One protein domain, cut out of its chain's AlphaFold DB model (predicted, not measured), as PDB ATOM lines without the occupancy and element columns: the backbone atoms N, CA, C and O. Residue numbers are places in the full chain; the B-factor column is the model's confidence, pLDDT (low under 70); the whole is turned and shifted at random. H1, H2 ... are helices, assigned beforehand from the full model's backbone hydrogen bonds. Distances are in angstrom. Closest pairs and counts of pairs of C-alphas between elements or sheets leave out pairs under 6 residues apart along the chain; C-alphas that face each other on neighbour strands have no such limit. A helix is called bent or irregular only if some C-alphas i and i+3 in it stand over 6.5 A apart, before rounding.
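This is residues 143 to 195 and 216 to 375 of the 620 residues of the protein "Hypothetical protein" of Polarella glacialis (UniProt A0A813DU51). The helical hairpin H4 and H5 makes the core of this all-helix domain, with H1 and H3 packed on one side, H6 and the long hairpin H7 and H8 on the other. H1, H3, H4, H5 and H6 form an up-and-down bundle, each running against the one before; residues 315 to 321 and 368 to 375 stick out. The printed part has 213 residues with nine named helices, H1 to H9, and no named strand. It is compact, radius of gyration of the C-alphas 19.2 A, spanning 65 by 48 by 37 A.

H1, residues 143 to 158, begins at C-alpha 143 (26.992, 32.464, -9.225). H2 is 160 to 164, H3 166 to 195 (42.5 A), H4 216 to 236 (30.4 A), H5 241 to 260, H6 271 to 285, H7 289 to 316 (41.2 A) and H8 334 to 360 (39.8 A). H9, 364 to 375, ends at C-alpha 375 (62.602, 59.642, -2.852). H4 is irregular, C-alphas 222 and 225 being 7.2 A apart; H1 only just, with 6.9 A between 149 and 152.

H4 and H5 touch at a shallow tilt of 4 degrees, opposite ways, closest C-alphas Leu 230 and Val 247, 6.0 A. H1 touches H4 (Asn 154 and Phe 226, 5.0 A); H3 touches H5 (Leu 177 and Thr 250, 5.5 A). H2 and H4 only just touch, with 3 pairs within 8 A. H6 touches H4 at a steep tilt of 39 degrees (Ala 228 and Ala 284, 4.5 A). H8 touches H5 (Thr 245 and Ala 343, 5.4 A). H9 touches no helix. O i to N i+4 pairs are within hydrogen-bond range throughout but in H1 (10 of 12) and H4 (12 of 17).

C-alphas 265 and 319 are farthest apart, 65.0 A. Residues 196 to 215 are not printed; the cut spans 20.7 A. The link H7 to H8 is long. Residues 361 to 367 and 369 to 370 have pLDDT under 70.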
ATOM      1  N   LEU A 143      25.751  32.134  -8.542       88.06
ATOM      2  CA  LEU A 143      26.992  32.464  -9.225       88.06
ATOM      3  C   LEU A 143      27.513  31.403 -10.210       88.06
ATOM      4  O   LEU A 143      28.040  31.776 -11.250       88.06
ATOM      5  N   GLY A 144      27.315  30.109  -9.958       88.56
ATOM      6  CA  GLY A 144      27.712  29.036 -10.880       88.56
ATOM      7  C   GLY A 144      26.877  29.029 -12.150       88.56
ATOM      8  O   GLY A 144      27.413  28.922 -13.253       88.56
ATOM      9  N   THR A 145      25.568  29.257 -12.020       87.06
ATOM     10  CA  THR A 145      24.699  29.425 -13.196       87.06
ATOM     11  C   THR A 145      25.073  30.670 -14.000       87.06
ATOM     12  O   THR A 145      25.049  30.641 -15.230       87.06
ATOM     13  N   LEU A 146      25.464  31.756 -13.324       92.50
ATOM     14  CA  LEU A 146      25.963  32.963 -13.971       92.50
ATOM     15  C   LEU A 146      27.299  32.703 -14.677       92.50
ATOM     16  O   LEU A 146      27.422  33.053 -15.846       92.50
ATOM     17  N   ALA A 147      28.258  32.062 -14.005       94.25
ATOM     18  CA  ALA A 147      29.568  31.707 -14.545       94.25
ATOM     19  C   ALA A 147      29.440  30.851 -15.813       94.25
ATOM     20  O   ALA A 147      30.093  31.120 -16.820       94.25
ATOM     21  N   HIS A 148      28.524  29.878 -15.804       90.62
ATOM     22  CA  HIS A 148      28.208  29.086 -16.985       90.62
ATOM     23  C   HIS A 148      27.630  29.949 -18.118       90.62
ATOM     24  O   HIS A 148      28.114  29.878 -19.244       90.62
ATOM     25  N   LYS A 149      26.666  30.836 -17.829       90.25
ATOM     26  CA  LYS A 149      26.077  31.745 -18.833       90.25
ATOM     27  C   LYS A 149      27.091  32.721 -19.442       90.25
ATOM     28  O   LYS A 149      27.008  33.015 -20.630       90.25
ATOM     29  N   ILE A 150      28.046  33.221 -18.657       95.19
ATOM     30  CA  ILE A 150      29.084  34.152 -19.138       95.19
ATOM     31  C   ILE A 150      30.305  33.439 -19.740       95.19
ATOM     32  O   ILE A 150      31.172  34.111 -20.294       95.19
ATOM     33  N   SER A 151      30.385  32.105 -19.677       94.62
ATOM     34  CA  SER A 151      31.526  31.335 -20.200       94.62
ATOM     35  C   SER A 151      31.745  31.557 -21.701       94.62
ATOM     36  O   SER A 151      32.867  31.796 -22.131       94.62
ATOM     37  N   MET A 152      30.672  31.615 -22.491       90.38
ATOM     38  CA  MET A 152      30.766  31.947 -23.915       90.38
ATOM     39  C   MET A 152      31.290  33.369 -24.153       90.38
ATOM     40  O   MET A 152      32.093  33.590 -25.054       90.38
ATOM     41  N   LEU A 153      30.865  34.342 -23.336       94.12
ATOM     42  CA  LEU A 153      31.365  35.718 -23.432       94.12
ATOM     43  C   LEU A 153      32.848  35.787 -23.075       94.12
ATOM     44  O   LEU A 153      33.591  36.539 -23.696       94.12
ATOM     45  N   ASN A 154      33.281  34.985 -22.102       95.88
ATOM     46  CA  ASN A 154      34.683  34.846 -21.743       95.88
ATOM     47  C   ASN A 154      35.525  34.339 -22.930       95.88
ATOM     48  O   ASN A 154      36.561  34.934 -23.215       95.88
ATOM     49  N   GLU A 155      35.065  33.323 -23.667       93.69
ATOM     50  CA  GLU A 155      35.760  32.843 -24.874       93.69
ATOM     51  C   GLU A 155      35.847  33.921 -25.964       93.69
ATOM     52  O   GLU A 155      36.913  34.143 -26.540       93.69
ATOM     53  N   VAL A 156      34.761  34.671 -26.192       93.81
ATOM     54  CA  VAL A 156      34.763  35.791 -27.147       93.81
ATOM     55  C   VAL A 156      35.771  36.868 -26.738       93.81
ATOM     56  O   VAL A 156      36.554  37.310 -27.572       93.81
ATOM     57  N   LEU A 157      35.787  37.271 -25.463       96.25
ATOM     58  CA  LEU A 157      36.687  38.309 -24.947       96.25
ATOM     59  C   LEU A 157      38.163  37.875 -24.928       96.25
ATOM     60  O   LEU A 157      39.048  38.720 -25.042       96.25
ATOM     61  N   ARG A 158      38.446  36.574 -24.782       95.81
ATOM     62  CA  ARG A 158      39.810  36.015 -24.858       95.81
ATOM     63  C   ARG A 158      40.299  35.831 -26.289       95.81
ATOM     64  O   ARG A 158      41.511  35.818 -26.516       95.81
ATOM     65  N   GLY A 159      39.376  35.674 -27.235       93.50
ATOM     66  CA  GLY A 159      39.680  35.440 -28.638       93.50
ATOM     67  C   GLY A 159      40.508  36.560 -29.268       93.50
ATOM     68  O   GLY A 159      40.392  37.733 -28.917       93.50
ATOM     69  N   ARG A 160      41.329  36.205 -30.262       91.00
ATOM     70  CA  ARG A 160      42.155  37.170 -31.009       91.00
ATOM     71  C   ARG A 160      41.312  38.276 -31.647       91.00
ATOM     72  O   ARG A 160      41.650  39.446 -31.522       91.00
ATOM     73  N   SER A 161      40.145  37.919 -32.177       87.94
ATOM     74  CA  SER A 161      39.188  38.854 -32.773       87.94
ATOM     75  C   SER A 161      38.747  39.974 -31.823       87.94
ATOM     76  O   SER A 161      38.447  41.068 -32.291       87.94
ATOM     77  N   ALA A 162      38.729  39.749 -30.503       91.94
ATOM     78  CA  ALA A 162      38.436  40.796 -29.524       91.94
ATOM     79  C   ALA A 162      39.569  41.829 -29.402       91.94
ATOM     80  O   ALA A 162      39.297  42.988 -29.092       91.94
ATOM     81  N   LYS A 163      40.824  41.451 -29.676       93.56
ATOM     82  CA  LYS A 163      41.961  42.386 -29.727       93.56
ATOM     83  C   LYS A 163      41.887  43.279 -30.959       93.56
ATOM     84  O   LYS A 163      42.095  44.478 -30.841       93.56
ATOM     85  N   ASP A 164      41.513  42.714 -32.101       93.00
ATOM     86  CA  ASP A 164      41.507  43.452 -33.369       93.00
ATOM     87  C   ASP A 164      40.206  44.240 -33.590       93.00
ATOM     88  O   ASP A 164      40.180  45.235 -34.313       93.00
ATOM     89  N   ARG A 165      39.094  43.816 -32.967       94.62
ATOM     90  CA  ARG A 165      37.763  44.409 -33.173       94.62
ATOM     91  C   ARG A 165      37.168  44.930 -31.862       94.62
ATOM     92  O   ARG A 165      36.409  44.209 -31.206       94.62
ATOM     93  N   PRO A 166      37.390  46.211 -31.510       95.38
ATOM     94  CA  PRO A 166      36.859  46.800 -30.276       95.38
ATOM     95  C   PRO A 166      35.325  46.721 -30.178       95.38
ATOM     96  O   PRO A 166      34.761  46.567 -29.094       95.38
ATOM     97  N   VAL A 167      34.623  46.742 -31.316       93.31
ATOM     98  CA  VAL A 167      33.157  46.618 -31.372       93.31
ATOM     99  C   VAL A 167      32.664  45.277 -30.808       93.31
ATOM    100  O   VAL A 167      31.623  45.250 -30.146       93.31
ATOM    101  N   LEU A 168      33.399  44.176 -31.016       93.44
ATOM    102  CA  LEU A 168      33.033  42.864 -30.466       93.44
ATOM    103  C   LEU A 168      33.135  42.859 -28.939       93.44
ATOM    104  O   LEU A 168      32.216  42.386 -28.271       93.44
ATOM    105  N   VAL A 169      34.191  43.467 -28.387       96.44
ATOM    106  CA  VAL A 169      34.370  43.624 -26.935       96.44
ATOM    107  C   VAL A 169      33.209  44.408 -26.332       96.44
ATOM    108  O   VAL A 169      32.616  43.973 -25.346       96.44
ATOM    109  N   ILE A 170      32.825  45.528 -26.955       95.69
ATOM    110  CA  ILE A 170      31.702  46.357 -26.494       95.69
ATOM    111  C   ILE A 170      30.396  45.554 -26.497       95.69
ATOM    112  O   ILE A 170      29.643  45.610 -25.523       95.69
ATOM    113  N   LYS A 171      30.116  44.792 -27.563       94.75
ATOM    114  CA  LYS A 171      28.911  43.948 -27.658       94.75
ATOM    115  C   LYS A 171      28.900  42.850 -26.590       94.75
ATOM    116  O   LYS A 171      27.893  42.701 -25.901       94.75
ATOM    117  N   ALA A 172      30.015  42.147 -26.400       95.12
ATOM    118  CA  ALA A 172      30.148  41.116 -25.371       95.12
ATOM    119  C   ALA A 172      29.973  41.689 -23.953       95.12
ATOM    120  O   ALA A 172      29.232  41.125 -23.149       95.12
ATOM    121  N   CYS A 173      30.567  42.853 -23.665       97.00
ATOM    122  CA  CYS A 173      30.400  43.555 -22.389       97.00
ATOM    123  C   CYS A 173      28.944  43.983 -22.152       97.00
ATOM    124  O   CYS A 173      28.412  43.783 -21.065       97.00
ATOM    125  N   ARG A 174      28.256  44.518 -23.172       95.62
ATOM    126  CA  ARG A 174      26.831  44.891 -23.075       95.62
ATOM    127  C   ARG A 174      25.933  43.691 -22.782       95.62
ATOM    128  O   ARG A 174      25.051  43.790 -21.933       95.62
ATOM    129  N   LEU A 175      26.168  42.563 -23.446       94.00
ATOM    130  CA  LEU A 175      25.430  41.332 -23.171       94.00
ATOM    131  C   LEU A 175      25.727  40.811 -21.756       94.00
ATOM    132  O   LEU A 175      24.806  40.449 -21.025       94.00
ATOM    133  N   GLY A 176      26.993  40.868 -21.334       95.12
ATOM    134  CA  GLY A 176      27.402  40.580 -19.961       95.12
ATOM    135  C   GLY A 176      26.668  41.453 -18.942       95.12
ATOM    136  O   GLY A 176      26.116  40.931 -17.980       95.12
ATOM    137  N   LEU A 177      26.570  42.762 -19.180       96.19
ATOM    138  CA  LEU A 177      25.825  43.694 -18.330       96.19
ATOM    139  C   LEU A 177      24.349  43.316 -18.184       96.19
ATOM    140  O   LEU A 177      23.839  43.330 -17.066       96.19
ATOM    141  N   ILE A 178      23.677  42.934 -19.274       94.56
ATOM    142  CA  ILE A 178      22.272  42.496 -19.237       94.56
ATOM    143  C   ILE A 178      22.124  41.239 -18.368       94.56
ATOM    144  O   ILE A 178      21.260  41.192 -17.488       94.56
ATOM    145  N   LEU A 179      22.999  40.243 -18.555       93.69
ATOM    146  CA  LEU A 179      23.000  39.015 -17.752       93.69
ATOM    147  C   LEU A 179      23.249  39.305 -16.267       93.69
ATOM    148  O   LEU A 179      22.552  38.769 -15.402       93.69
ATOM    149  N   LEU A 180      24.204  40.188 -15.963       95.88
ATOM    150  CA  LEU A 180      24.529  40.590 -14.597       95.88
ATOM    151  C   LEU A 180      23.404  41.398 -13.947       95.88
ATOM    152  O   LEU A 180      23.132  41.224 -12.761       95.88
ATOM    153  N   GLN A 181      22.721  42.260 -14.697       95.75
ATOM    154  CA  GLN A 181      21.580  43.020 -14.195       95.75
ATOM    155  C   GLN A 181      20.394  42.100 -13.900       95.75
ATOM    156  O   GLN A 181      19.797  42.203 -12.829       95.75
ATOM    157  N   HIS A 182      20.098  41.152 -14.791       91.00
ATOM    158  CA  HIS A 182      19.095  40.123 -14.532       91.00
ATOM    159  C   HIS A 182      19.442  39.329 -13.263       91.00
ATOM    160  O   HIS A 182      18.608  39.203 -12.363       91.00
ATOM    161  N   HIS A 183      20.692  38.881 -13.127       91.31
ATOM    162  CA  HIS A 183      21.134  38.141 -11.948       91.31
ATOM    163  C   HIS A 183      21.036  38.968 -10.660       91.31
ATOM    164  O   HIS A 183      20.513  38.481  -9.660       91.31
ATOM    165  N   LYS A 184      21.437  40.244 -10.701       93.44
ATOM    166  CA  LYS A 184      21.262  41.188  -9.591       93.44
ATOM    167  C   LYS A 184      19.798  41.282  -9.166       93.44
ATOM    168  O   LYS A 184      19.508  41.125  -7.989       93.44
ATOM    169  N   THR A 185      18.867  41.473 -10.108       89.81
ATOM    170  CA  THR A 185      17.436  41.568  -9.766       89.81
ATOM    171  C   THR A 185      16.888  40.286  -9.139       89.81
ATOM    172  O   THR A 185      16.015  40.355  -8.276       89.81
ATOM    173  N   MET A 186      17.403  39.120  -9.541       85.44
ATOM    174  CA  MET A 186      17.064  37.845  -8.910       85.44
ATOM    175  C   MET A 186      17.623  37.768  -7.486       85.44
ATOM    176  O   MET A 186      16.886  37.390  -6.580       85.44
ATOM    177  N   MET A 187      18.876  38.180  -7.265       84.50
ATOM    178  CA  MET A 187      19.487  38.178  -5.929       84.50
ATOM    179  C   MET A 187      18.785  39.161  -4.993       84.50
ATOM    180  O   MET A 187      18.437  38.790  -3.880       84.50
ATOM    181  N   ASP A 188      18.460  40.366  -5.463       86.00
ATOM    182  CA  ASP A 188      17.714  41.357  -4.683       86.00
ATOM    183  C   ASP A 188      16.335  40.825  -4.252       86.00
ATOM    184  O   ASP A 188      15.878  41.095  -3.141       86.00
ATOM    185  N   LYS A 189      15.653  40.053  -5.112       83.25
ATOM    186  CA  LYS A 189      14.383  39.396  -4.756       83.25
ATOM    187  C   LYS A 189      14.585  38.332  -3.682       83.25
ATOM    188  O   LYS A 189      13.803  38.305  -2.737       83.25
ATOM    189  N   VAL A 190      15.620  37.501  -3.814       76.00
ATOM    190  CA  VAL A 190      15.955  36.462  -2.830       76.00
ATOM    191  C   VAL A 190      16.305  37.087  -1.484       76.00
ATOM    192  O   VAL A 190      15.757  36.661  -0.475       76.00
ATOM    193  N   VAL A 191      17.128  38.140  -1.458       77.81
ATOM    194  CA  VAL A 191      17.482  38.868  -0.230       77.81
ATOM    195  C   VAL A 191      16.234  39.461   0.423       77.81
ATOM    196  O   VAL A 191      15.987  39.210   1.594       77.81
ATOM    197  N   ARG A 192      15.367  40.153  -0.333       80.19
ATOM    198  CA  ARG A 192      14.118  40.720   0.216       80.19
ATOM    199  C   ARG A 192      13.155  39.655   0.739       80.19
ATOM    200  O   ARG A 192      12.493  39.870   1.752       80.19
ATOM    201  N   GLN A 193      13.031  38.527   0.041       77.44
ATOM    202  CA  GLN A 193      12.230  37.395   0.510       77.44
ATOM    203  C   GLN A 193      12.837  36.786   1.773       77.44
ATOM    204  O   GLN A 193      12.098  36.513   2.715       77.44
ATOM    205  N   GLY A 194      14.163  36.650   1.812       70.69
ATOM    206  CA  GLY A 194      14.929  36.207   2.969       70.69
ATOM    207  C   GLY A 194      14.745  37.123   4.173       70.69
ATOM    208  O   GLY A 194      14.456  36.623   5.247       70.69
ATOM    209  N   ASP A 195      14.793  38.443   4.007       72.62
ATOM    210  CA  ASP A 195      14.556  39.407   5.090       72.62
ATOM    211  C   ASP A 195      13.125  39.316   5.630       72.62
ATOM    212  O   ASP A 195      12.894  39.361   6.840       72.62
ATOM    213  N   VAL A 216      33.956  31.992   1.078       88.25
ATOM    214  CA  VAL A 216      33.531  32.954   0.044       88.25
ATOM    215  C   VAL A 216      34.478  32.949  -1.165       88.25
ATOM    216  O   VAL A 216      34.043  33.097  -2.309       88.25
ATOM    217  N   LYS A 217      35.774  32.702  -0.924       91.38
ATOM    218  CA  LYS A 217      36.815  32.620  -1.960       91.38
ATOM    219  C   LYS A 217      36.521  31.539  -3.002       91.38
ATOM    220  O   LYS A 217      36.667  31.794  -4.198       91.38
ATOM    221  N   ALA A 218      36.073  30.360  -2.568       89.81
ATOM    222  CA  ALA A 218      35.773  29.245  -3.463       89.81
ATOM    223  C   ALA A 218      34.589  29.569  -4.387       89.81
ATOM    224  O   ALA A 218      34.632  29.266  -5.579       89.81
ATOM    225  N   CYS A 219      33.564  30.257  -3.868       89.19
ATOM    226  CA  CYS A 219      32.420  30.690  -4.667       89.19
ATOM    227  C   CYS A 219      32.844  31.675  -5.761       89.19
ATOM    228  O   CYS A 219      32.514  31.478  -6.931       89.19
ATOM    229  N   PHE A 220      33.616  32.708  -5.411       94.94
ATOM    230  CA  PHE A 220      34.002  33.746  -6.371       94.94
ATOM    231  C   PHE A 220      34.987  33.246  -7.434       94.94
ATOM    232  O   PHE A 220      35.009  33.791  -8.538       94.94
ATOM    233  N   GLY A 221      35.743  32.176  -7.160       94.88
ATOM    234  CA  GLY A 221      36.681  31.572  -8.113       94.88
ATOM    235  C   GLY A 221      36.069  31.240  -9.480       94.88
ATOM    236  O   GLY A 221      36.760  31.313 -10.494       94.88
ATOM    237  N   GLN A 222      34.759  30.984  -9.545       94.69
ATOM    238  CA  GLN A 222      34.032  30.725 -10.794       94.69
ATOM    239  C   GLN A 222      33.993  31.937 -11.746       94.69
ATOM    240  O   GLN A 222      33.844  31.770 -12.955       94.69
ATOM    241  N   LEU A 223      34.165  33.157 -11.228       96.38
ATOM    242  CA  LEU A 223      34.202  34.392 -12.020       96.38
ATOM    243  C   LEU A 223      35.600  34.730 -12.552       96.38
ATOM    244  O   LEU A 223      35.730  35.626 -13.389       96.38
ATOM    245  N   PHE A 224      36.640  34.026 -12.086       97.25
ATOM    246  CA  PHE A 224      38.042  34.310 -12.403       97.25
ATOM    247  C   PHE A 224      38.272  34.477 -13.905       97.25
ATOM    248  O   PHE A 224      38.877  35.456 -14.343       97.25
ATOM    249  N   GLY A 225      37.753  33.532 -14.697       96.94
ATOM    250  CA  GLY A 225      37.998  33.493 -16.131       96.94
ATOM    251  C   GLY A 225      37.540  34.769 -16.834       96.94
ATOM    252  O   GLY A 225      38.321  35.366 -17.579       96.94
ATOM    253  N   PHE A 226      36.320  35.207 -16.515       97.81
ATOM    254  CA  PHE A 226      35.681  36.383 -17.096       97.81
ATOM    255  C   PHE A 226      36.336  37.691 -16.633       97.81
ATOM    256  O   PHE A 226      36.578  38.571 -17.457       97.81
ATOM    257  N   ILE A 227      36.706  37.808 -15.349       98.19
ATOM    258  CA  ILE A 227      37.448  38.975 -14.834       98.19
ATOM    259  C   ILE A 227      38.796  39.106 -15.551       98.19
ATOM    260  O   ILE A 227      39.140  40.190 -16.022       98.19
ATOM    261  N   ALA A 228      39.534  38.001 -15.691       98.00
ATOM    262  CA  ALA A 228      40.824  37.992 -16.375       98.00
ATOM    263  C   ALA A 228      40.691  38.428 -17.846       98.00
ATOM    264  O   ALA A 228      41.509  39.205 -18.341       98.00
ATOM    265  N   ALA A 229      39.632  37.989 -18.536       97.81
ATOM    266  CA  ALA A 229      39.359  38.400 -19.912       97.81
ATOM    267  C   ALA A 229      39.033  39.898 -20.027       97.81
ATOM    268  O   ALA A 229      39.559  40.571 -20.912       97.81
ATOM    269  N   LEU A 230      38.233  40.440 -19.104       98.38
ATOM    270  CA  LEU A 230      37.920  41.872 -19.048       98.38
ATOM    271  C   LEU A 230      39.181  42.717 -18.797       98.38
ATOM    272  O   LEU A 230      39.423  43.687 -19.514       98.38
ATOM    273  N   ILE A 231      40.038  42.330 -17.846       98.31
ATOM    274  CA  ILE A 231      41.301  43.044 -17.581       98.31
ATOM    275  C   ILE A 231      42.253  42.939 -18.782       98.31
ATOM    276  O   ILE A 231      42.880  43.928 -19.160       98.31
ATOM    277  N   SER A 232      42.320  41.778 -19.439       97.69
ATOM    278  CA  SER A 232      43.076  41.605 -20.686       97.69
ATOM    279  C   SER A 232      42.575  42.538 -21.799       97.69
ATOM    280  O   SER A 232      43.382  43.147 -22.501       97.69
ATOM    281  N   CYS A 233      41.258  42.745 -21.912       97.94
ATOM    282  CA  CYS A 233      40.692  43.717 -22.849       97.94
ATOM    283  C   CYS A 233      41.125  45.156 -22.526       97.94
ATOM    284  O   CYS A 233      41.457  45.896 -23.447       97.94
ATOM    285  N   LEU A 234      41.187  45.550 -21.245       98.06
ATOM    286  CA  LEU A 234      41.718  46.868 -20.859       98.06
ATOM    287  C   LEU A 234      43.196  47.031 -21.234       98.06
ATOM    288  O   LEU A 234      43.599  48.126 -21.623       98.06
ATOM    289  N   ARG A 235      43.996  45.959 -21.151       97.56
ATOM    290  CA  ARG A 235      45.400  45.974 -21.602       97.56
ATOM    291  C   ARG A 235      45.529  46.120 -23.112       97.56
ATOM    292  O   ARG A 235      46.414  46.831 -23.569       97.56
ATOM    293  N   ALA A 236      44.689  45.427 -23.875       97.12
ATOM    294  CA  ALA A 236      44.737  45.473 -25.333       97.12
ATOM    295  C   ALA A 236      44.242  46.823 -25.880       97.12
ATOM    296  O   ALA A 236      44.797  47.342 -26.840       97.12
ATOM    297  N   HIS A 237      43.235  47.416 -25.234       97.12
ATOM    298  CA  HIS A 237      42.521  48.598 -25.724       97.12
ATOM    299  C   HIS A 237      42.757  49.831 -24.847       97.12
ATOM    300  O   HIS A 237      41.808  50.491 -24.431       97.12
ATOM    301  N   THR A 238      44.022  50.160 -24.549       96.62
ATOM    302  CA  THR A 238      44.333  51.263 -23.609       96.62
ATOM    303  C   THR A 238      43.958  52.656 -24.113       96.62
ATOM    304  O   THR A 238      43.895  53.589 -23.314       96.62
ATOM    305  N   GLU A 239      43.702  52.799 -25.412       96.00
ATOM    306  CA  GLU A 239      43.406  54.087 -26.043       96.00
ATOM    307  C   GLU A 239      41.930  54.255 -26.408       96.00
ATOM    308  O   GLU A 239      41.501  55.395 -26.562       96.00
ATOM    309  N   ASN A 240      41.160  53.159 -26.476       96.56
ATOM    310  CA  ASN A 240      39.776  53.143 -26.949       96.56
ATOM    311  C   ASN A 240      38.783  53.413 -25.803       96.56
ATOM    312  O   ASN A 240      38.379  52.491 -25.081       96.56
ATOM    313  N   SER A 241      38.357  54.668 -25.632       97.00
ATOM    314  CA  SER A 241      37.447  55.054 -24.536       97.00
ATOM    315  C   SER A 241      36.113  54.288 -24.511       97.00
ATOM    316  O   SER A 241      35.661  53.933 -23.413       97.00
ATOM    317  N   PRO A 242      35.458  53.984 -25.653       96.31
ATOM    318  CA  PRO A 242      34.252  53.152 -25.675       96.31
ATOM    319  C   PRO A 242      34.442  51.747 -25.084       96.31
ATOM    320  O   PRO A 242      33.609  51.307 -24.285       96.31
ATOM    321  N   VAL A 243      35.530  51.052 -25.442       97.25
ATOM    322  CA  VAL A 243      35.856  49.727 -24.885       97.25
ATOM    323  C   VAL A 243      36.125  49.835 -23.392       97.25
ATOM    324  O   VAL A 243      35.524  49.095 -22.614       97.25
ATOM    325  N   ILE A 244      36.962  50.793 -22.987       98.06
ATOM    326  CA  ILE A 244      37.301  51.031 -21.580       98.06
ATOM    327  C   ILE A 244      36.027  51.238 -20.749       98.06
ATOM    328  O   ILE A 244      35.825  50.570 -19.736       98.06
ATOM    329  N   THR A 245      35.123  52.101 -21.215       97.81
ATOM    330  CA  THR A 245      33.847  52.399 -20.544       97.81
ATOM    331  C   THR A 245      32.973  51.150 -20.389       97.81
ATOM    332  O   THR A 245      32.426  50.901 -19.309       97.81
ATOM    333  N   ALA A 246      32.846  50.344 -21.452       97.62
ATOM    334  CA  ALA A 246      32.032  49.128 -21.446       97.62
ATOM    335  C   ALA A 246      32.599  48.056 -20.504       97.62
ATOM    336  O   ALA A 246      31.849  47.444 -19.737       97.62
ATOM    337  N   VAL A 247      33.919  47.861 -20.519       98.19
ATOM    338  CA  VAL A 247      34.601  46.885 -19.666       98.19
ATOM    339  C   VAL A 247      34.503  47.281 -18.193       98.19
ATOM    340  O   VAL A 247      34.124  46.448 -17.370       98.19
ATOM    341  N   LEU A 248      34.767  48.547 -17.855       98.38
ATOM    342  CA  LEU A 248      34.686  49.043 -16.475       98.38
ATOM    343  C   LEU A 248      33.270  48.933 -15.908       98.38
ATOM    344  O   LEU A 248      33.095  48.409 -14.811       98.38
ATOM    345  N   SER A 249      32.259  49.317 -16.692       97.75
ATOM    346  CA  SER A 249      30.854  49.151 -16.301       97.75
ATOM    347  C   SER A 249      30.531  47.685 -15.996       97.75
ATOM    348  O   SER A 249      29.867  47.380 -15.005       97.75
ATOM    349  N   THR A 250      31.032  46.765 -16.831       98.00
ATOM    350  CA  THR A 250      30.830  45.317 -16.665       98.00
ATOM    351  C   THR A 250      31.527  44.792 -15.412       98.00
ATOM    352  O   THR A 250      30.904  44.064 -14.641       98.00
ATOM    353  N   LEU A 251      32.779  45.195 -15.159       98.38
ATOM    354  CA  LEU A 251      33.527  44.823 -13.952       98.38
ATOM    355  C   LEU A 251      32.854  45.335 -12.674       98.38
ATOM    356  O   LEU A 251      32.715  44.577 -11.717       98.38
ATOM    357  N   THR A 252      32.386  46.585 -12.650       98.06
ATOM    358  CA  THR A 252      31.675  47.135 -11.487       98.06
ATOM    359  C   THR A 252      30.349  46.423 -11.250       98.06
ATOM    360  O   THR A 252      30.012  46.097 -10.114       98.06
ATOM    361  N   GLN A 253      29.587  46.128 -12.303       97.62
ATOM    362  CA  GLN A 253      28.336  45.393 -12.142       97.62
ATOM    363  C   GLN A 253      28.588  43.945 -11.684       97.62
ATOM    364  O   GLN A 253      27.830  43.419 -10.869       97.62
ATOM    365  N   LEU A 254      29.671  43.320 -12.157       97.69
ATOM    366  CA  LEU A 254      30.107  41.996 -11.715       97.69
ATOM    367  C   LEU A 254      30.506  41.998 -10.236       97.69
ATOM    368  O   LEU A 254      30.091  41.098  -9.510       97.69
ATOM    369  N   ARG A 255      31.220  43.035  -9.776       97.62
ATOM    370  CA  ARG A 255      31.525  43.269  -8.357       97.62
ATOM    371  C   ARG A 255      30.255  43.296  -7.513       97.62
ATOM    372  O   ARG A 255      30.157  42.561  -6.539       97.62
ATOM    373  N   VAL A 256      29.269  44.111  -7.900       96.62
ATOM    374  CA  VAL A 256      27.994  44.225  -7.168       96.62
ATOM    375  C   VAL A 256      27.289  42.874  -7.086       96.62
ATOM    376  O   VAL A 256      26.820  42.494  -6.019       96.62
ATOM    377  N   VAL A 257      27.231  42.129  -8.192       95.75
ATOM    378  CA  VAL A 257      26.621  40.794  -8.203       95.75
ATOM    379  C   VAL A 257      27.384  39.825  -7.299       95.75
ATOM    380  O   VAL A 257      26.755  39.145  -6.498       95.75
ATOM    381  N   ALA A 258      28.717  39.798  -7.365       95.31
ATOM    382  CA  ALA A 258      29.535  38.936  -6.517       95.31
ATOM    383  C   ALA A 258      29.285  39.209  -5.023       95.31
ATOM    384  O   ALA A 258      29.037  38.276  -4.264       95.31
ATOM    385  N   LEU A 259      29.253  40.482  -4.611       94.88
ATOM    386  CA  LEU A 259      29.011  40.869  -3.216       94.88
ATOM    387  C   LEU A 259      27.574  40.606  -2.729       94.88
ATOM    388  O   LEU A 259      27.351  40.534  -1.520       94.88
ATOM    389  N   LEU A 260      26.614  40.433  -3.644       91.00
ATOM    390  CA  LEU A 260      25.253  39.972  -3.339       91.00
ATOM    391  C   LEU A 260      25.135  38.439  -3.312       91.00
ATOM    392  O   LEU A 260      24.224  37.907  -2.687       91.00
ATOM    393  N   SER A 261      26.044  37.724  -3.976       91.56
ATOM    394  CA  SER A 261      26.058  36.259  -4.090       91.56
ATOM    395  C   SER A 261      26.949  35.580  -3.039       91.56
ATOM    396  O   SER A 261      27.562  34.546  -3.314       91.56
ATOM    397  N   VAL A 262      27.044  36.157  -1.839       88.81
ATOM    398  CA  VAL A 262      27.798  35.575  -0.717       88.81
ATOM    399  C   VAL A 262      27.127  34.259  -0.282       88.81
ATOM    400  O   VAL A 262      25.897  34.209  -0.204       88.81
ATOM    401  N   PRO A 263      27.888  33.172  -0.031       85.50
ATOM    402  CA  PRO A 263      27.317  31.911   0.434       85.50
ATOM    403  C   PRO A 263      26.601  32.060   1.782       85.50
ATOM    404  O   PRO A 263      26.865  32.982   2.555       85.50
ATOM    405  N   ALA A 264      25.708  31.111   2.081       76.62
ATOM    406  CA  ALA A 264      25.003  31.065   3.358       76.62
ATOM    407  C   ALA A 264      25.989  31.094   4.543       76.62
ATOM    408  O   ALA A 264      27.003  30.396   4.532       76.62
ATOM    409  N   GLY A 265      25.678  31.912   5.549       75.06
ATOM    410  CA  GLY A 265      26.543  32.158   6.708       75.06
ATOM    411  C   GLY A 265      27.496  33.349   6.551       75.06
ATOM    412  O   GLY A 265      28.027  33.820   7.550       75.06
ATOM    413  N   GLY A 266      27.688  33.878   5.337       81.00
ATOM    414  CA  GLY A 266      28.432  35.117   5.116       81.00
ATOM    415  C   GLY A 266      27.531  36.356   5.106       81.00
ATOM    416  O   GLY A 266      26.401  36.321   4.626       81.00
ATOM    417  N   GLU A 267      28.049  37.475   5.612       82.00
ATOM    418  CA  GLU A 267      27.369  38.769   5.541       82.00
ATOM    419  C   GLU A 267      27.414  39.331   4.108       82.00
ATOM    420  O   GLU A 267      28.479  39.428   3.488       82.00
ATOM    421  N   VAL A 268      26.249  39.718   3.577       85.88
ATOM    422  CA  VAL A 268      26.119  40.365   2.262       85.88
ATOM    423  C   VAL A 268      26.831  41.716   2.291       85.88
ATOM    424  O   VAL A 268      26.584  42.526   3.179       85.88
ATOM    425  N   ASN A 269      27.708  41.977   1.317       88.06
ATOM    426  CA  ASN A 269      28.639  43.119   1.331       88.06
ATOM    427  C   ASN A 269      29.563  43.189   2.570       88.06
ATOM    428  O   ASN A 269      30.180  44.226   2.810       88.06
ATOM    429  N   GLY A 270      29.687  42.103   3.337       90.12
ATOM    430  CA  GLY A 270      30.548  42.055   4.512       90.12
ATOM    431  C   GLY A 270      32.041  42.138   4.162       90.12
ATOM    432  O   GLY A 270      32.444  41.870   3.021       90.12
ATOM    433  N   PRO A 271      32.906  42.443   5.144       92.44
ATOM    434  CA  PRO A 271      34.343  42.626   4.927       92.44
ATOM    435  C   PRO A 271      35.025  41.376   4.350       92.44
ATOM    436  O   PRO A 271      35.929  41.496   3.525       92.44
ATOM    437  N   SER A 272      34.559  40.177   4.719       91.44
ATOM    438  CA  SER A 272      35.064  38.908   4.171       91.44
ATOM    439  C   SER A 272      34.789  38.777   2.667       91.44
ATOM    440  O   SER A 272      35.686  38.430   1.896       91.44
ATOM    441  N   ALA A 273      33.580  39.137   2.220       92.94
ATOM    442  CA  ALA A 273      33.215  39.111   0.807       92.94
ATOM    443  C   ALA A 273      33.972  40.169   0.000       92.94
ATOM    444  O   ALA A 273      34.492  39.876  -1.075       92.94
ATOM    445  N   VAL A 274      34.103  41.381   0.545       95.69
ATOM    446  CA  VAL A 274      34.895  42.449  -0.076       95.69
ATOM    447  C   VAL A 274      36.358  42.024  -0.224       95.69
ATOM    448  O   VAL A 274      36.915  42.162  -1.311       95.69
ATOM    449  N   LYS A 275      36.961  41.436   0.816       95.12
ATOM    450  CA  LYS A 275      38.331  40.908   0.758       95.12
ATOM    451  C   LYS A 275      38.472  39.805  -0.297       95.12
ATOM    452  O   LYS A 275      39.394  39.858  -1.105       95.12
ATOM    453  N   ALA A 276      37.544  38.847  -0.343       95.75
ATOM    454  CA  ALA A 276      37.556  37.777  -1.343       95.75
ATOM    455  C   ALA A 276      37.444  38.314  -2.784       95.75
ATOM    456  O   ALA A 276      38.132  37.826  -3.680       95.75
ATOM    457  N   TRP A 277      36.615  39.341  -3.012       97.56
ATOM    458  CA  TRP A 277      36.525  40.025  -4.306       97.56
ATOM    459  C   TRP A 277      37.837  40.724  -4.679       97.56
ATOM    460  O   TRP A 277      38.319  40.569  -5.799       97.56
ATOM    461  N   GLN A 278      38.424  41.473  -3.745       96.75
ATOM    462  CA  GLN A 278      39.676  42.199  -3.961       96.75
ATOM    463  C   GLN A 278      40.818  41.237  -4.326       96.75
ATOM    464  O   GLN A 278      41.528  41.466  -5.306       96.75
ATOM    465  N   GLU A 279      40.961  40.135  -3.584       95.94
ATOM    466  CA  GLU A 279      41.954  39.093  -3.874       95.94
ATOM    467  C   GLU A 279      41.725  38.468  -5.256       95.94
ATOM    468  O   GLU A 279      42.675  38.288  -6.017       95.94
ATOM    469  N   LEU A 280      40.470  38.175  -5.616       97.31
ATOM    470  CA  LEU A 280      40.140  37.628  -6.929       97.31
ATOM    471  C   LEU A 280      40.472  38.604  -8.063       97.31
ATOM    472  O   LEU A 280      40.998  38.175  -9.089       97.31
ATOM    473  N   LEU A 281      40.178  39.896  -7.885       97.75
ATOM    474  CA  LEU A 281      40.452  40.938  -8.872       97.75
ATOM    475  C   LEU A 281      41.955  41.019  -9.180       97.75
ATOM    476  O   LEU A 281      42.343  40.993 -10.349       97.75
ATOM    477  N   VAL A 282      42.794  41.048  -8.138       96.38
ATOM    478  CA  VAL A 282      44.259  41.055  -8.284       96.38
ATOM    479  C   VAL A 282      44.765  39.730  -8.841       96.38
ATOM    480  O   VAL A 282      45.606  39.743  -9.730       96.38
ATOM    481  N   LYS A 283      44.231  38.585  -8.400       96.38
ATOM    482  CA  LYS A 283      44.619  37.269  -8.934       96.38
ATOM    483  C   LYS A 283      44.312  37.148 -10.431       96.38
ATOM    484  O   LYS A 283      45.096  36.564 -11.170       96.38
ATOM    485  N   ALA A 284      43.167  37.667 -10.874       97.31
ATOM    486  CA  ALA A 284      42.710  37.579 -12.260       97.31
ATOM    487  C   ALA A 284      43.465  38.519 -13.200       97.31
ATOM    488  O   ALA A 284      43.722  38.164 -14.350       97.31
ATOM    489  N   GLY A 285      43.806  39.719 -12.731       95.56
ATOM    490  CA  GLY A 285      44.572  40.655 -13.533       95.56
ATOM    491  C   GLY A 285      46.078  40.442 -13.418       95.56
ATOM    492  O   GLY A 285      46.741  40.424 -14.442       95.56
ATOM    493  N   GLY A 286      46.624  40.221 -12.229       95.75
ATOM    494  CA  GLY A 286      48.059  40.244 -11.939       95.75
ATOM    495  C   GLY A 286      48.479  41.504 -11.171       95.75
ATOM    496  O   GLY A 286      47.650  42.335 -10.788       95.75
ATOM    497  N   ASN A 287      49.782  41.669 -10.945       92.62
ATOM    498  CA  ASN A 287      50.325  42.738 -10.091       92.62
ATOM    499  C   ASN A 287      50.131  44.158 -10.657       92.62
ATOM    500  O   ASN A 287      50.148  45.131  -9.909       92.62
ATOM    501  N   ASP A 288      49.930  44.283 -11.965       95.00
ATOM    502  CA  ASP A 288      49.714  45.533 -12.699       95.00
ATOM    503  C   ASP A 288      48.231  45.948 -12.782       95.00
ATOM    504  O   ASP A 288      47.926  47.000 -13.348       95.00
ATOM    505  N   THR A 289      47.305  45.171 -12.203       96.31
ATOM    506  CA  THR A 289      45.849  45.420 -12.273       96.31
ATOM    507  C   THR A 289      45.472  46.834 -11.840       96.31
ATOM    508  O   THR A 289      44.715  47.518 -12.529       96.31
ATOM    509  N   GLU A 290      46.026  47.304 -10.721       96.06
ATOM    510  CA  GLU A 290      45.789  48.662 -10.232       96.06
ATOM    511  C   GLU A 290      46.242  49.715 -11.258       96.06
ATOM    512  O   GLU A 290      45.498  50.644 -11.576       96.06
ATOM    513  N   SER A 291      47.451  49.552 -11.803       95.69
ATOM    514  CA  SER A 291      48.032  50.472 -12.785       95.69
ATOM    515  C   SER A 291      47.178  50.550 -14.052       95.69
ATOM    516  O   SER A 291      46.899  51.644 -14.543       95.69
ATOM    517  N   ILE A 292      46.679  49.409 -14.536       97.50
ATOM    518  CA  ILE A 292      45.786  49.338 -15.701       97.50
ATOM    519  C   ILE A 292      44.490  50.103 -15.443       97.50
ATOM    520  O   ILE A 292      44.087  50.918 -16.272       97.50
ATOM    521  N   LEU A 293      43.854  49.885 -14.289       97.94
ATOM    522  CA  LEU A 293      42.606  50.562 -13.927       97.94
ATOM    523  C   LEU A 293      42.810  52.077 -13.777       97.94
ATOM    524  O   LEU A 293      41.992  52.865 -14.255       97.94
ATOM    525  N   ARG A 294      43.938  52.514 -13.203       97.19
ATOM    526  CA  ARG A 294      44.298  53.939 -13.135       97.19
ATOM    527  C   ARG A 294      44.589  54.534 -14.510       97.19
ATOM    528  O   ARG A 294      44.154  55.651 -14.781       97.19
ATOM    529  N   LYS A 295      45.302  53.813 -15.383       97.38
ATOM    530  CA  LYS A 295      45.570  54.246 -16.764       97.38
ATOM    531  C   LYS A 295      44.260  54.406 -17.537       97.38
ATOM    532  O   LYS A 295      44.066  55.434 -18.180       97.38
ATOM    533  N   ALA A 296      43.337  53.456 -17.392       97.75
ATOM    534  CA  ALA A 296      41.993  53.532 -17.956       97.75
ATOM    535  C   ALA A 296      41.223  54.766 -17.446       97.75
ATOM    536  O   ALA A 296      40.676  55.520 -18.250       97.75
ATOM    537  N   ALA A 297      41.244  55.034 -16.135       97.88
ATOM    538  CA  ALA A 297      40.621  56.231 -15.562       97.88
ATOM    539  C   ALA A 297      41.220  57.530 -16.134       97.88
ATOM    540  O   ALA A 297      40.478  58.421 -16.547       97.88
ATOM    541  N   LYS A 298      42.556  57.628 -16.203       97.31
ATOM    542  CA  LYS A 298      43.263  58.784 -16.783       97.31
ATOM    543  C   LYS A 298      42.914  58.984 -18.259       97.31
ATOM    544  O   LYS A 298      42.688  60.116 -18.678       97.31
ATOM    545  N   ARG A 299      42.813  57.899 -19.034       97.19
ATOM    546  CA  ARG A 299      42.420  57.968 -20.446       97.19
ATOM    547  C   ARG A 299      41.017  58.550 -20.617       97.19
ATOM    548  O   ARG A 299      40.845  59.439 -21.443       97.19
ATOM    549  N   LEU A 300      40.050  58.118 -19.804       97.50
ATOM    550  CA  LEU A 300      38.684  58.661 -19.837       97.50
ATOM    551  C   LEU A 300      38.635  60.155 -19.473       97.50
ATOM    552  O   LEU A 300      37.850  60.897 -20.061       97.50
ATOM    553  N   VAL A 301      39.477  60.613 -18.539       97.44
ATOM    554  CA  VAL A 301      39.618  62.048 -18.220       97.44
ATOM    555  C   VAL A 301      40.168  62.819 -19.416       97.44
ATOM    556  O   VAL A 301      39.585  63.834 -19.794       97.44
ATOM    557  N   SER A 302      41.239  62.316 -20.040       96.44
ATOM    558  CA  SER A 302      41.823  62.927 -21.242       96.44
ATOM    559  C   SER A 302      40.787  63.044 -22.354       96.44
ATOM    560  O   SER A 302      40.550  64.143 -22.831       96.44
ATOM    561  N   ALA A 303      40.087  61.956 -22.691       96.25
ATOM    562  CA  ALA A 303      39.088  61.958 -23.761       96.25
ATOM    563  C   ALA A 303      37.950  62.965 -23.508       96.25
ATOM    564  O   ALA A 303      37.471  63.627 -24.430       96.25
ATOM    565  N   ARG A 304      37.531  63.136 -22.246       96.94
ATOM    566  CA  ARG A 304      36.545  64.162 -21.868       96.94
ATOM    567  C   ARG A 304      37.093  65.580 -22.027       96.94
ATOM    568  O   ARG A 304      36.377  66.423 -22.556       96.94
ATOM    569  N   SER A 305      38.321  65.825 -21.578       96.31
ATOM    570  CA  SER A 305      39.008  67.112 -21.746       96.31
ATOM    571  C   SER A 305      39.187  67.450 -23.231       96.31
ATOM    572  O   SER A 305      38.896  68.564 -23.649       96.31
ATOM    573  N   ASP A 306      39.602  66.483 -24.049       94.81
ATOM    574  CA  ASP A 306      39.793  66.665 -25.492       94.81
ATOM    575  C   ASP A 306      38.461  66.988 -26.184       94.81
ATOM    576  O   ASP A 306      38.379  67.931 -26.970       94.81
ATOM    577  N   THR A 307      37.380  66.301 -25.793       95.50
ATOM    578  CA  THR A 307      36.024  66.624 -26.266       95.50
ATOM    579  C   THR A 307      35.601  68.042 -25.861       95.50
ATOM    580  O   THR A 307      35.041  68.765 -26.677       95.50
ATOM    581  N   GLN A 308      35.880  68.476 -24.626       95.88
ATOM    582  CA  GLN A 308      35.570  69.842 -24.174       95.88
ATOM    583  C   GLN A 308      36.334  70.904 -24.969       95.88
ATOM    584  O   GLN A 308      35.768  71.946 -25.295       95.88
ATOM    585  N   LYS A 309      37.600  70.638 -25.311       94.31
ATOM    586  CA  LYS A 309      38.403  71.542 -26.142       94.31
ATOM    587  C   LYS A 309      37.797  71.716 -27.531       94.31
ATOM    588  O   LYS A 309      37.710  72.845 -27.994       94.31
ATOM    589  N   GLY A 310      37.334  70.653 -28.191       93.25
ATOM    590  CA  GLY A 310      36.674  70.853 -29.489       93.25
ATOM    591  C   GLY A 310      35.256  71.376 -29.406       93.25
ATOM    592  O   GLY A 310      34.884  72.134 -30.289       93.25
ATOM    593  N   ASP A 311      34.491  71.080 -28.351       94.44
ATOM    594  CA  ASP A 311      33.216  71.775 -28.114       94.44
ATOM    595  C   ASP A 311      33.457  73.296 -28.047       94.44
ATOM    596  O   ASP A 311      32.724  74.078 -28.656       94.44
ATOM    597  N   HIS A 312      34.527  73.721 -27.364       95.69
ATOM    598  CA  HIS A 312      34.940  75.121 -27.317       95.69
ATOM    599  C   HIS A 312      35.309  75.658 -28.709       95.69
ATOM    600  O   HIS A 312      34.839  76.730 -29.078       95.69
ATOM    601  N   VAL A 313      36.089  74.920 -29.507       94.06
ATOM    602  CA  VAL A 313      36.435  75.316 -30.889       94.06
ATOM    603  C   VAL A 313      35.183  75.450 -31.763       94.06
ATOM    604  O   VAL A 313      35.000  76.488 -32.388       94.06
ATOM    605  N   LEU A 314      34.280  74.468 -31.757       94.19
ATOM    606  CA  LEU A 314      33.031  74.510 -32.531       94.19
ATOM    607  C   LEU A 314      32.126  75.676 -32.115       94.19
ATOM    608  O   LEU A 314      31.446  76.260 -32.952       94.19
ATOM    609  N   THR A 315      32.148  76.050 -30.833       96.44
ATOM    610  CA  THR A 315      31.405  77.217 -30.338       96.44
ATOM    611  C   THR A 315      31.978  78.532 -30.883       96.44
ATOM    612  O   THR A 315      31.221  79.461 -31.144       96.44
ATOM    613  N   HIS A 316      33.298  78.616 -31.087       97.38
ATOM    614  CA  HIS A 316      33.963  79.808 -31.631       97.38
ATOM    615  C   HIS A 316      33.921  79.877 -33.166       97.38
ATOM    616  O   HIS A 316      33.960  80.969 -33.728       97.38
ATOM    617  N   PHE A 317      33.818  78.731 -33.846       96.62
ATOM    618  CA  PHE A 317      33.790  78.631 -35.305       96.62
ATOM    619  C   PHE A 317      32.500  77.938 -35.774       96.62
ATOM    620  O   PHE A 317      32.542  76.773 -36.162       96.62
ATOM    621  N   PRO A 318      31.347  78.634 -35.793       93.88
ATOM    622  CA  PRO A 318      30.046  78.021 -36.088       93.88
ATOM    623  C   PRO A 318      29.909  77.491 -37.525       93.88
ATOM    624  O   PRO A 318      29.022  76.687 -37.799       93.88
ATOM    625  N   ALA A 319      30.775  77.930 -38.445       96.56
ATOM    626  CA  ALA A 319      30.851  77.386 -39.802       96.56
ATOM    627  C   ALA A 319      31.582  76.030 -39.869       96.56
ATOM    628  O   ALA A 319      31.412  75.309 -40.849       96.56
ATOM    629  N   MET A 320      32.377  75.685 -38.848       94.94
ATOM    630  CA  MET A 320      33.153  74.448 -38.794       94.94
ATOM    631  C   MET A 320      32.267  73.279 -38.361       94.94
ATOM    632  O   MET A 320      31.566  73.346 -37.351       94.94
ATOM    633  N   GLN A 321      32.320  72.181 -39.106       91.56
ATOM    634  CA  GLN A 321      31.585  70.963 -38.776       91.56
ATOM    635  C   GLN A 321      32.416  70.031 -37.874       91.56
ATOM    636  O   GLN A 321      33.642  70.000 -37.977       91.56
ATOM    637  N   PRO A 322      31.797  69.185 -37.023       85.75
ATOM    638  CA  PRO A 322      32.534  68.291 -36.122       85.75
ATOM    639  C   PRO A 322      33.520  67.335 -36.810       85.75
ATOM    640  O   PRO A 322      34.522  66.960 -36.209       85.75
ATOM    641  N   TYR A 323      33.251  66.929 -38.056       87.31
ATOM    642  CA  TYR A 323      34.146  66.056 -38.827       87.31
ATOM    643  C   TYR A 323      35.386  66.785 -39.374       87.31
ATOM    644  O   TYR A 323      36.319  66.132 -39.833       87.31
ATOM    645  N   GLU A 324      35.404  68.121 -39.330       90.56
ATOM    646  CA  GLU A 324      36.518  68.963 -39.790       90.56
ATOM    647  C   GLU A 324      37.567  69.182 -38.691       90.56
ATOM    648  O   GLU A 324      38.670  69.650 -38.974       90.56
ATOM    649  N   LEU A 325      37.260  68.803 -37.445       87.00
ATOM    650  CA  LEU A 325      38.209  68.827 -36.336       87.00
ATOM    651  C   LEU A 325      39.315  67.788 -36.566       87.00
ATOM    652  O   LEU A 325      39.152  66.597 -36.295       87.00
ATOM    653  N   GLN A 326      40.467  68.249 -37.052       84.62
ATOM    654  CA  GLN A 326      41.658  67.420 -37.214       84.62
ATOM    655  C   GLN A 326      42.379  67.231 -35.871       84.62
ATOM    656  O   GLN A 326      42.569  68.175 -35.107       84.62
ATOM    657  N   GLY A 327      42.810  66.001 -35.585       82.00
ATOM    658  CA  GLY A 327      43.616  65.668 -34.410       82.00
ATOM    659  C   GLY A 327      43.407  64.232 -33.934       82.00
ATOM    660  O   GLY A 327      42.369  63.627 -34.183       82.00
ATOM    661  N   ASN A 328      44.376  63.696 -33.190       80.06
ATOM    662  CA  ASN A 328      44.326  62.337 -32.622       80.06
ATOM    663  C   ASN A 328      43.400  62.224 -31.385       80.06
ATOM    664  O   ASN A 328      43.567  61.332 -30.552       80.06
ATOM    665  N   GLY A 329      42.452  63.151 -31.225       80.75
ATOM    666  CA  GLY A 329      41.517  63.194 -30.103       80.75
ATOM    667  C   GLY A 329      40.333  62.247 -30.301       80.75
ATOM    668  O   GLY A 329      39.805  62.113 -31.403       80.75
ATOM    669  N   GLU A 330      39.882  61.601 -29.224       87.06
ATOM    670  CA  GLU A 330      38.612  60.867 -29.238       87.06
ATOM    671  C   GLU A 330      37.457  61.813 -28.912       87.06
ATOM    672  O   GLU A 330      37.360  62.344 -27.803       87.06
ATOM    673  N   TRP A 331      36.548  61.977 -29.869       90.19
ATOM    674  CA  TRP A 331      35.361  62.813 -29.727       90.19
ATOM    675  C   TRP A 331      34.204  62.019 -29.123       90.19
ATOM    676  O   TRP A 331      33.681  61.076 -29.722       90.19
ATOM    677  N   LEU A 332      33.787  62.392 -27.913       93.00
ATOM    678  CA  LEU A 332      32.710  61.713 -27.200       93.00
ATOM    679  C   LEU A 332      31.372  62.434 -27.402       93.00
ATOM    680  O   LEU A 332      31.216  63.612 -27.081       93.00
ATOM    681  N   THR A 333      30.341  61.696 -27.816       92.19
ATOM    682  CA  THR A 333      28.964  62.223 -27.804       92.19
ATOM    683  C   THR A 333      28.536  62.625 -26.379       92.19
ATOM    684  O   THR A 333      29.067  62.082 -25.403       92.19
ATOM    685  N   PRO A 334      27.541  63.516 -26.193       93.06
ATOM    686  CA  PRO A 334      27.075  63.912 -24.858       93.06
ATOM    687  C   PRO A 334      26.708  62.728 -23.947       93.06
ATOM    688  O   PRO A 334      27.077  62.700 -22.772       93.06
ATOM    689  N   ARG A 335      26.059  61.694 -24.502       92.50
ATOM    690  CA  ARG A 335      25.746  60.455 -23.767       92.50
ATOM    691  C   ARG A 335      27.016  59.692 -23.384       92.50
ATOM    692  O   ARG A 335      27.144  59.232 -22.253       92.50
ATOM    693  N   MET A 336      27.983  59.590 -24.296       93.19
ATOM    694  CA  MET A 336      29.267  58.940 -24.014       93.19
ATOM    695  C   MET A 336      30.075  59.685 -22.950       93.19
ATOM    696  O   MET A 336      30.700  59.029 -22.128       93.19
ATOM    697  N   ARG A 337      30.014  61.023 -22.892       95.62
ATOM    698  CA  ARG A 337      30.659  61.814 -21.829       95.62
ATOM    699  C   ARG A 337      30.120  61.475 -20.440       95.62
ATOM    700  O   ARG A 337      30.907  61.318 -19.507       95.62
ATOM    701  N   GLN A 338      28.801  61.320 -20.306       95.81
ATOM    702  CA  GLN A 338      28.176  60.901 -19.046       95.81
ATOM    703  C   GLN A 338      28.645  59.499 -18.637       95.81
ATOM    704  O   GLN A 338      29.079  59.297 -17.501       95.81
ATOM    705  N   HIS A 339      28.638  58.550 -19.578       95.00
ATOM    706  CA  HIS A 339      29.128  57.195 -19.322       95.00
ATOM    707  C   HIS A 339      30.626  57.159 -18.990       95.00
ATOM    708  O   HIS A 339      31.011  56.458 -18.060       95.00
ATOM    709  N   ALA A 340      31.459  57.945 -19.675       96.62
ATOM    710  CA  ALA A 340      32.886  58.061 -19.390       96.62
ATOM    711  C   ALA A 340      33.141  58.646 -17.991       96.62
ATOM    712  O   ALA A 340      34.013  58.162 -17.275       96.62
ATOM    713  N   SER A 341      32.354  59.638 -17.559       97.44
ATOM    714  CA  SER A 341      32.440  60.195 -16.200       97.44
ATOM    715  C   SER A 341      32.078  59.165 -15.123       97.44
ATOM    716  O   SER A 341      32.747  59.077 -14.090       97.44
ATOM    717  N   ALA A 342      31.030  58.371 -15.354       97.19
ATOM    718  CA  ALA A 342      30.656  57.289 -14.447       97.19
ATOM    719  C   ALA A 342      31.739  56.195 -14.419       97.19
ATOM    720  O   ALA A 342      32.189  55.802 -13.343       97.19
ATOM    721  N   ALA A 343      32.219  55.771 -15.591       97.25
ATOM    722  CA  ALA A 343      33.260  54.758 -15.727       97.25
ATOM    723  C   ALA A 343      34.603  55.196 -15.125       97.25
ATOM    724  O   ALA A 343      35.310  54.374 -14.553       97.25
ATOM    725  N   GLN A 344      34.941  56.486 -15.170       97.62
ATOM    726  CA  GLN A 344      36.104  57.032 -14.470       97.62
ATOM    727  C   GLN A 344      36.010  56.781 -12.957       97.62
ATOM    728  O   GLN A 344      36.966  56.299 -12.353       97.62
ATOM    729  N   SER A 345      34.858  57.082 -12.353       97.31
ATOM    730  CA  SER A 345      34.636  56.881 -10.912       97.31
ATOM    731  C   SER A 345      34.679  55.390 -10.555       97.31
ATOM    732  O   SER A 345      35.324  54.988  -9.590       97.31
ATOM    733  N   GLN A 346      34.073  54.551 -11.400       97.56
ATOM    734  CA  GLN A 346      34.111  53.090 -11.291       97.56
ATOM    735  C   GLN A 346      35.539  52.531 -11.371       97.56
ATOM    736  O   GLN A 346      35.914  51.668 -10.581       97.56
ATOM    737  N   ALA A 347      36.358  53.037 -12.295       97.69
ATOM    738  CA  ALA A 347      37.757  52.645 -12.417       97.69
ATOM    739  C   ALA A 347      38.566  53.008 -11.173       97.69
ATOM    740  O   ALA A 347      39.401  52.216 -10.747       97.69
ATOM    741  N   GLN A 348      38.314  54.175 -10.572       97.19
ATOM    742  CA  GLN A 348      38.965  54.583  -9.325       97.19
ATOM    743  C   GLN A 348      38.563  53.682  -8.150       97.19
ATOM    744  O   GLN A 348      39.428  53.284  -7.371       97.19
ATOM    745  N   GLU A 349      37.286  53.307  -8.048       97.38
ATOM    746  CA  GLU A 349      36.800  52.367  -7.031       97.38
ATOM    747  C   GLU A 349      37.461  50.986  -7.180       97.38
ATOM    748  O   GLU A 349      38.016  50.457  -6.214       97.38
ATOM    749  N   LEU A 350      37.469  50.437  -8.400       97.94
ATOM    750  CA  LEU A 350      38.100  49.151  -8.711       97.94
ATOM    751  C   LEU A 350      39.622  49.195  -8.511       97.94
ATOM    752  O   LEU A 350      40.204  48.229  -8.019       97.94
ATOM    753  N   ALA A 351      40.278  50.309  -8.851       97.06
ATOM    754  CA  ALA A 351      41.699  50.502  -8.578       97.06
ATOM    755  C   ALA A 351      41.970  50.523  -7.067       97.06
ATOM    756  O   ALA A 351      42.942  49.926  -6.614       97.06
ATOM    757  N   GLY A 352      41.092  51.148  -6.276       95.50
ATOM    758  CA  GLY A 352      41.162  51.115  -4.816       95.50
ATOM    759  C   GLY A 352      40.991  49.707  -4.241       95.50
ATOM    760  O   GLY A 352      41.680  49.348  -3.289       95.50
ATOM    761  N   ASP A 353      40.116  48.888  -4.827       96.81
ATOM    762  CA  ASP A 353      39.978  47.472  -4.469       96.81
ATOM    763  C   ASP A 353      41.241  46.663  -4.785       96.81
ATOM    764  O   ASP A 353      41.713  45.914  -3.930       96.81
ATOM    765  N   ALA A 354      41.816  46.849  -5.977       96.00
ATOM    766  CA  ALA A 354      43.063  46.195  -6.365       96.00
ATOM    767  C   ALA A 354      44.232  46.610  -5.450       96.00
ATOM    768  O   ALA A 354      44.988  45.756  -4.983       96.00
ATOM    769  N   LEU A 355      44.334  47.906  -5.130       94.06
ATOM    770  CA  LEU A 355      45.325  48.443  -4.197       94.06
ATOM    771  C   LEU A 355      45.181  47.790  -2.817       94.06
ATOM    772  O   LEU A 355      46.155  47.245  -2.303       94.06
ATOM    773  N   ARG A 356      43.966  47.768  -2.248       93.50
ATOM    774  CA  ARG A 356      43.697  47.155  -0.935       93.50
ATOM    775  C   ARG A 356      44.084  45.680  -0.885       93.50
ATOM    776  O   ARG A 356      44.768  45.284   0.054       93.50
ATOM    777  N   ALA A 357      43.718  44.879  -1.888       93.31
ATOM    778  CA  ALA A 357      44.139  43.475  -1.929       93.31
ATOM    779  C   ALA A 357      45.660  43.330  -1.959       93.31
ATOM    780  O   ALA A 357      46.213  42.503  -1.238       93.31
ATOM    781  N   SER A 358      46.332  44.161  -2.756       89.06
ATOM    782  CA  SER A 358      47.789  44.120  -2.855       89.06
ATOM    783  C   SER A 358      48.501  44.529  -1.559       89.06
ATOM    784  O   SER A 358      49.653  44.162  -1.367       89.06
ATOM    785  N   TRP A 359      47.825  45.250  -0.656       85.25
ATOM    786  CA  TRP A 359      48.360  45.630   0.658       85.25
ATOM    787  C   TRP A 359      48.129  44.552   1.722       85.25
ATOM    788  O   TRP A 359      48.971  44.356   2.593       85.25
ATOM    789  N   VAL A 360      47.005  43.831   1.656       82.62
ATOM    790  CA  VAL A 360      46.664  42.774   2.629       82.62
ATOM    791  C   VAL A 360      47.564  41.541   2.484       82.62
ATOM    792  O   VAL A 360      47.748  40.813   3.455       82.62
ATOM    793  N   GLY A 361      48.151  41.323   1.302       67.88
ATOM    794  CA  GLY A 361      49.095  40.232   1.034       67.88
ATOM    795  C   GLY A 361      50.452  40.347   1.738       67.88
ATOM    796  O   GLY A 361      51.219  39.394   1.677       67.88
ATOM    797  N   GLY A 362      50.718  41.459   2.433       60.94
ATOM    798  CA  GLY A 362      51.985  41.704   3.111       60.94
ATOM    799  C   GLY A 362      53.044  42.188   2.134       60.94
ATOM    800  O   GLY A 362      53.551  41.427   1.329       60.94
ATOM    801  N   ASP A 363      53.388  43.467   2.229       50.38
ATOM    802  CA  ASP A 363      54.635  43.976   1.671       50.38
ATOM    803  C   ASP A 363      55.060  45.201   2.497       50.38
ATOM    804  O   ASP A 363      54.858  46.357   2.113       50.38
ATOM    805  N   MET A 364      55.681  44.949   3.658       52.56
ATOM    806  CA  MET A 364      56.590  45.948   4.244       52.56
ATOM    807  C   MET A 364      57.696  46.311   3.231       52.56
ATOM    808  O   MET A 364      58.149  47.452   3.192       52.56
ATOM    809  N   GLU A 365      58.062  45.386   2.336       59.62
ATOM    810  CA  GLU A 365      59.020  45.623   1.252       59.62
ATOM    811  C   GLU A 365      58.492  46.587   0.174       59.62
ATOM    812  O   GLU A 365      59.247  47.436  -0.303       59.62
ATOM    813  N   ARG A 366      57.189  46.578  -0.160       59.38
ATOM    814  CA  ARG A 366      56.609  47.607  -1.053       59.38
ATOM    815  C   ARG A 366      56.585  48.978  -0.422       59.38
ATOM    816  O   ARG A 366      56.662  49.943  -1.173       59.38
ATOM    817  N   TRP A 367      56.477  49.093   0.902       60.72
ATOM    818  CA  TRP A 367      56.703  50.380   1.559       60.72
ATOM    819  C   TRP A 367      58.122  50.867   1.279       60.72
ATOM    820  O   TRP A 367      58.278  52.008   0.869       60.72
ATOM    821  N   GLY A 368      59.122  49.984   1.350       71.56
ATOM    822  CA  GLY A 368      60.489  50.286   0.918       71.56
ATOM    823  C   GLY A 368      60.581  50.726  -0.548       71.56
ATOM    824  O   GLY A 368      61.196  51.746  -0.841       71.56
ATOM    825  N   ILE A 369      59.917  50.023  -1.473       69.94
ATOM    826  CA  ILE A 369      59.927  50.360  -2.911       69.94
ATOM    827  C   ILE A 369      59.169  51.666  -3.202       69.94
ATOM    828  O   ILE A 369      59.618  52.476  -4.011       69.94
ATOM    829  N   MET A 370      58.018  51.893  -2.567       66.38
ATOM    830  CA  MET A 370      57.216  53.113  -2.709       66.38
ATOM    831  C   MET A 370      57.926  54.315  -2.100       66.38
ATOM    832  O   MET A 370      57.907  55.389  -2.695       66.38
ATOM    833  N   ASP A 371      58.574  54.139  -0.952       72.88
ATOM    834  CA  ASP A 371      59.351  55.183  -0.296       72.88
ATOM    835  C   ASP A 371      60.633  55.487  -1.084       72.88
ATOM    836  O   ASP A 371      60.956  56.650  -1.313       72.88
ATOM    837  N   ALA A 372      61.299  54.463  -1.631       75.62
ATOM    838  CA  ALA A 372      62.401  54.635  -2.576       75.62
ATOM    839  C   ALA A 372      61.949  55.377  -3.843       75.62
ATOM    840  O   ALA A 372      62.604  56.325  -4.265       75.62
ATOM    841  N   ARG A 373      60.793  55.015  -4.418       74.00
ATOM    842  CA  ARG A 373      60.239  55.685  -5.603       74.00
ATOM    843  C   ARG A 373      59.788  57.118  -5.316       74.00
ATOM    844  O   ARG A 373      59.931  57.995  -6.167       74.00
ATOM    845  N   ARG A 374      59.253  57.378  -4.123       76.19
ATOM    846  CA  ARG A 374      58.940  58.732  -3.656       76.19
ATOM    847  C   ARG A 374      60.221  59.556  -3.539       76.19
ATOM    848  O   ARG A 374      60.256  60.660  -4.063       76.19
ATOM    849  N   LYS A 375      61.282  58.998  -2.948       84.94
ATOM    850  CA  LYS A 375      62.602  59.642  -2.852       84.94
ATOM    851  C   LYS A 375      63.212  59.927  -4.225       84.94
ATOM    852  O   LYS A 375      63.760  61.007  -4.417       84.94
TER     853      LYS A 375